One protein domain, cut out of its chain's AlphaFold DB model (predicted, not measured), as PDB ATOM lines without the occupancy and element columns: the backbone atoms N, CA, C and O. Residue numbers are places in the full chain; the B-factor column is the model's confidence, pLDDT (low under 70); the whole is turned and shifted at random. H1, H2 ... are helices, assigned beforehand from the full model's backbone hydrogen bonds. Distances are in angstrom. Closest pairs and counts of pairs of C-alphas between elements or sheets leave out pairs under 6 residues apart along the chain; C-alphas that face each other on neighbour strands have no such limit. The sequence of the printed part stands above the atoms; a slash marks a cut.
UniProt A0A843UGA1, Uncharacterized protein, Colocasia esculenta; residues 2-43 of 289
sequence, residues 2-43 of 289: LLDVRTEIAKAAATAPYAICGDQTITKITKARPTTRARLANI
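This is residues 2 to 43 of the 289 residues of an uncharacterized protein of Colocasia esculenta (UniProt A0A843UGA1). Four helices form an open string folded back once: H1 runs to one end, short H2 packs on it where the chain turns back, and H3 leads to the other end, where short H4 follows. The printed part has 42 residues and no named strand; its class is all helix. It is elongated, 27 by 17 by 15 A, and only just compact, close to loose, with a radius of gyration of the C-alphas of 10.6 A.

H1, residues 2 to 12, touches H2, residues 17 to 20; their closest C-alphas, Ala 10 and Pro 17, are 5.1 A apart. H3, residues 23 to 32, and H2 meet only through their link. H1 and H3 are close but not clearly touching, C-alphas Leu 2 and Ile 26 being closest at 7.1 A; they run opposite ways at a steep tilt of 50 degrees. H4, residues 37 to 41, is close to H3 but not clearly touching, with C-alphas Ile 29 and Leu 40 closest at 7.2 A. H4 is apart from H1 and H2. Every O i to N i+4 pair is within hydrogen-bond range in H1, H3 and H4; H2 is too short for one.

H1 begins at C-alpha 2 (96.242, 119.020, 126.144) and is 15.4 A long; H2 is 5.5 A and H3 14.2 A. H4, 6.1 A, ends at C-alpha 41 (91.881, 110.265, 113.695).

The C-alphas of Ala 14 and Ala 32 are farthest apart, 28.2 A. The three links are tight, the printed part has no cut, and no printed residue is under 70 in pLDDT.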
ATOM      1  N   LEU A   2      97.432 119.657 126.762       88.19
ATOM      2  CA  LEU A   2      96.242 119.020 126.144       88.19
ATOM      3  C   LEU A   2      94.987 119.056 127.037       88.19
ATOM      4  O   LEU A   2      93.878 119.200 126.532       88.19
ATOM      5  N   LEU A   3      95.162 118.966 128.360       91.00
ATOM      6  CA  LEU A   3      94.069 119.117 129.330       91.00
ATOM      7  C   LEU A   3      93.480 120.536 129.323       91.00
ATOM      8  O   LEU A   3      92.266 120.694 129.450       91.00
ATOM      9  N   ASP A   4      94.323 121.548 129.119       93.06
ATOM     10  CA  ASP A   4      93.911 122.954 129.078       93.06
ATOM     11  C   ASP A   4      93.125 123.231 127.793       93.06
ATOM     12  O   ASP A   4      92.004 123.726 127.859       93.06
ATOM     13  N   VAL A   5      93.642 122.768 126.645       91.44
ATOM     14  CA  VAL A   5      92.955 122.839 125.343       91.44
ATOM     15  C   VAL A   5      91.603 122.124 125.393       91.44
ATOM     16  O   VAL A   5      90.601 122.654 124.920       91.44
ATOM     17  N   ARG A   6      91.532 120.938 126.015       91.31
ATOM     18  CA  ARG A   6      90.258 120.234 126.221       91.31
ATOM     19  C   ARG A   6      89.273 121.072 127.029       91.31
ATOM     20  O   ARG A   6      88.097 121.119 126.688       91.31
ATOM     21  N   THR A   7      89.744 121.701 128.100       91.62
ATOM     22  CA  THR A   7      88.906 122.520 128.985       91.62
ATOM     23  C   THR A   7      88.394 123.765 128.264       91.62
ATOM     24  O   THR A   7      87.240 124.145 128.442       91.62
ATOM     25  N   GLU A   8      89.217 124.376 127.418       94.00
ATOM     26  CA  GLU A   8      88.843 125.527 126.596       94.00
ATOM     27  C   GLU A   8      87.783 125.168 125.542       94.00
ATOM     28  O   GLU A   8      86.748 125.828 125.462       94.00
ATOM     29  N   ILE A   9      87.970 124.059 124.815       90.06
ATOM     30  CA  ILE A   9      86.984 123.557 123.842       90.06
ATOM     31  C   ILE A   9      85.669 123.175 124.536       90.06
ATOM     32  O   ILE A   9      84.591 123.489 124.039       90.06
ATOM     33  N   ALA A  10      85.743 122.525 125.697       90.50
ATOM     34  CA  ALA A  10      84.567 122.119 126.461       90.50
ATOM     35  C   ALA A  10      83.739 123.319 126.941       90.50
ATOM     36  O   ALA A  10      82.513 123.297 126.838       90.50
ATOM     37  N   LYS A  11      84.406 124.396 127.386       92.69
ATOM     38  CA  LYS A  11      83.753 125.668 127.723       92.69
ATOM     39  C   LYS A  11      83.049 126.280 126.513       92.69
ATOM     40  O   LYS A  11      81.897 126.680 126.637       92.69
ATOM     41  N   ALA A  12      83.707 126.315 125.353       91.06
ATOM     42  CA  ALA A  12      83.116 126.847 124.124       91.06
ATOM     43  C   ALA A  12      81.904 126.027 123.640       91.06
ATOM     44  O   ALA A  12      80.952 126.588 123.111       91.06
ATOM     45  N   ALA A  13      81.925 124.709 123.852       85.94
ATOM     46  CA  ALA A  13      80.852 123.793 123.473       85.94
ATOM     47  C   ALA A  13      79.797 123.564 124.574       85.94
ATOM     48  O   ALA A  13      78.942 122.696 124.407       85.94
ATOM     49  N   ALA A  14      79.863 124.294 125.698       91.00
ATOM     50  CA  ALA A  14      78.972 124.143 126.854       91.00
ATOM     51  C   ALA A  14      78.789 122.677 127.309       91.00
ATOM     52  O   ALA A  14      77.691 122.241 127.648       91.00
ATOM     53  N   THR A  15      79.875 121.901 127.304       88.88
ATOM     54  CA  THR A  15      79.866 120.477 127.661       88.88
ATOM     55  C   THR A  15      80.966 120.152 128.666       88.88
ATOM     56  O   THR A  15      81.871 120.950 128.913       88.88
ATOM     57  N   ALA A  16      80.899 118.973 129.279       88.50
ATOM     58  CA  ALA A  16      81.914 118.546 130.229       88.50
ATOM     59  C   ALA A  16      83.233 118.183 129.508       88.50
ATOM     60  O   ALA A  16      83.194 117.561 128.445       88.50
ATOM     61  N   PRO A  17      84.421 118.480 130.080       87.38
ATOM     62  CA  PRO A  17      85.707 118.192 129.437       87.38
ATOM     63  C   PRO A  17      85.872 116.742 128.970       87.38
ATOM     64  O   PRO A  17      86.363 116.500 127.870       87.38
ATOM     65  N   TYR A  18      85.413 115.773 129.765       86.69
ATOM     66  CA  TYR A  18      85.492 114.354 129.414       86.69
ATOM     67  C   TYR A  18      84.614 113.968 128.210       86.69
ATOM     68  O   TYR A  18      84.917 112.973 127.555       86.69
ATOM     69  N   ALA A  19      83.572 114.745 127.893       84.25
ATOM     70  CA  ALA A  19      82.696 114.518 126.743       84.25
ATOM     71  C   ALA A  19      83.333 114.968 125.415       84.25
ATOM     72  O   ALA A  19      82.958 114.467 124.359       84.25
ATOM     73  N   ILE A  20      84.327 115.867 125.464       85.94
ATOM     74  CA  ILE A  20      85.144 116.232 124.295       85.94
ATOM     75  C   ILE A  20      86.144 115.116 123.979       85.94
ATOM     76  O   ILE A  20      86.201 114.622 122.855       85.94
ATOM     77  N   CYS A  21      86.941 114.710 124.972       85.75
ATOM     78  CA  CYS A  21      87.790 113.526 124.877       85.75
ATOM     79  C   CYS A  21      88.130 112.968 126.268       85.75
ATOM     80  O   CYS A  21      88.506 113.712 127.186       85.75
ATOM     81  N   GLY A  22      88.060 111.644 126.416       89.25
ATOM     82  CA  GLY A  22      88.385 110.961 127.669       89.25
ATOM     83  C   GLY A  22      89.873 111.039 128.034       89.25
ATOM     84  O   GLY A  22      90.742 111.188 127.170       89.25
ATOM     85  N   ASP A  23      90.194 110.886 129.320       89.94
ATOM     86  CA  ASP A  23      91.581 110.950 129.819       89.94
ATOM     87  C   ASP A  23      92.479 109.860 129.210       89.94
ATOM     88  O   ASP A  23      93.659 110.085 128.908       89.94
ATOM     89  N   GLN A  24      91.909 108.680 128.943       90.06
ATOM     90  CA  GLN A  24      92.616 107.602 128.250       90.06
ATOM     91  C   GLN A  24      92.991 107.996 126.816       90.06
ATOM     92  O   GLN A  24      94.100 107.708 126.367       90.06
ATOM     93  N   THR A  25      92.110 108.706 126.111       89.94
ATOM     94  CA  THR A  25      92.368 109.211 124.758       89.94
ATOM     95  C   THR A  25      93.477 110.257 124.768       89.94
ATOM     96  O   THR A  25      94.397 110.167 123.962       89.94
ATOM     97  N   ILE A  26      93.481 111.187 125.727       91.81
ATOM     98  CA  ILE A  26      94.566 112.177 125.882       91.81
ATOM     99  C   ILE A  26      95.903 111.487 126.137       91.81
ATOM    100  O   ILE A  26      96.925 111.859 125.554       91.81
ATOM    101  N   THR A  27      95.901 110.444 126.965       92.00
ATOM    102  CA  THR A  27      97.095 109.635 127.228       92.00
ATOM    103  C   THR A  27      97.588 108.957 125.948       92.00
ATOM    104  O   THR A  27      98.784 108.999 125.652       92.00
ATOM    105  N   LYS A  28      96.682 108.386 125.142       91.00
ATOM    106  CA  LYS A  28      97.008 107.784 123.839       91.00
ATOM    107  C   LYS A  28      97.543 108.825 122.845       91.00
ATOM    108  O   LYS A  28      98.564 108.566 122.214       91.00
ATOM    109  N   ILE A  29      96.945 110.018 122.764       91.69
ATOM    110  CA  ILE A  29      97.427 111.140 121.933       91.69
ATOM    111  C   ILE A  29      98.840 111.554 122.349       91.69
ATOM    112  O   ILE A  29      99.722 111.702 121.504       91.69
ATOM    113  N   THR A  30      99.078 111.679 123.654       92.12
ATOM    114  CA  THR A  30     100.379 112.087 124.200       92.12
ATOM    115  C   THR A  30     101.467 111.054 123.902       92.12
ATOM    116  O   THR A  30     102.603 111.430 123.611       92.12
ATOM    117  N   LYS A  31     101.122 109.759 123.932       91.81
ATOM    118  CA  LYS A  31     102.027 108.657 123.574       91.81
ATOM    119  C   LYS A  31     102.290 108.584 122.068       91.81
ATOM    120  O   LYS A  31     103.435 108.433 121.661       91.81
ATOM    121  N   ALA A  32     101.247 108.698 121.248       89.44
ATOM    122  CA  ALA A  32     101.341 108.547 119.796       89.44
ATOM    123  C   ALA A  32     101.939 109.774 119.086       89.44
ATOM    124  O   ALA A  32     102.435 109.635 117.969       89.44
ATOM    125  N   ARG A  33     101.874 110.960 119.716       90.44
ATOM    126  CA  ARG A  33     102.346 112.259 119.191       90.44
ATOM    127  C   ARG A  33     102.024 112.453 117.699       90.44
ATOM    128  O   ARG A  33     102.934 112.628 116.885       90.44
ATOM    129  N   PRO A  34     100.740 112.378 117.304       90.06
ATOM    130  CA  PRO A  34     100.362 112.492 115.904       90.06
ATOM    131  C   PRO A  34     100.650 113.906 115.379       90.06
ATOM    132  O   PRO A  34     100.229 114.894 115.970       90.06
ATOM    133  N   THR A  35     101.334 113.995 114.241       91.88
ATOM    134  CA  THR A  35     101.631 115.263 113.546       91.88
ATOM    135  C   THR A  35     100.689 115.541 112.376       91.88
ATOM    136  O   THR A  35     100.746 116.608 111.773       91.88
ATOM    137  N   THR A  36      99.810 114.592 112.039       89.75
ATOM    138  CA  THR A  36      98.836 114.733 110.954       89.75
ATOM    139  C   THR A  36      97.434 114.409 111.447       89.75
ATOM    140  O   THR A  36      97.242 113.555 112.318       89.75
ATOM    141  N   ARG A  37      96.431 115.052 110.837       85.00
ATOM    142  CA  ARG A  37      95.011 114.801 111.131       85.00
ATOM    143  C   ARG A  37      94.643 113.326 110.956       85.00
ATOM    144  O   ARG A  37      93.924 112.786 111.786       85.00
ATOM    145  N   ALA A  38      95.181 112.667 109.927       82.12
ATOM    146  CA  ALA A  38      94.949 111.245 109.679       82.12
ATOM    147  C   ALA A  38      95.493 110.356 110.810       82.12
ATOM    148  O   ALA A  38      94.807 109.442 111.254       82.12
ATOM    149  N   ARG A  39      96.695 110.644 111.337       86.56
ATOM    150  CA  ARG A  39      97.242 109.877 112.469       86.56
ATOM    151  C   ARG A  39      96.485 110.139 113.765       86.56
ATOM    152  O   ARG A  39      96.339 109.213 114.551       86.56
ATOM    153  N   LEU A  40      95.996 111.363 113.976       88.38
ATOM    154  CA  LEU A  40      95.165 111.700 115.133       88.38
ATOM    155  C   LEU A  40      93.806 110.981 115.081       88.38
ATOM    156  O   LEU A  40      93.374 110.439 116.091       88.38
ATOM    157  N   ALA A  41      93.176 110.918 113.906       84.31
ATOM    158  CA  ALA A  41      91.881 110.265 113.695       84.31
ATOM    159  C   ALA A  41      91.907 108.732 113.846       84.31
ATOM    160  O   ALA A  41      90.851 108.123 113.994       84.31
ATOM    161  N   ASN A  42      93.092 108.116 113.808       85.44
ATOM    162  CA  ASN A  42      93.278 106.682 114.047       85.44
ATOM    163  C   ASN A  42      93.491 106.344 115.533       85.44
ATOM    164  O   ASN A  42      93.687 105.177 115.871       85.44
ATOM    165  N   ILE A  43      93.506 107.338 116.426       86.50
ATOM    166  CA  ILE A  43      93.642 107.103 117.864       86.50
ATOM    167  C   ILE A  43      92.277 106.756 118.447       86.50
ATOM    168  O   ILE A  43      91.327 107.524 118.355       86.50
TER     169      ILE A  43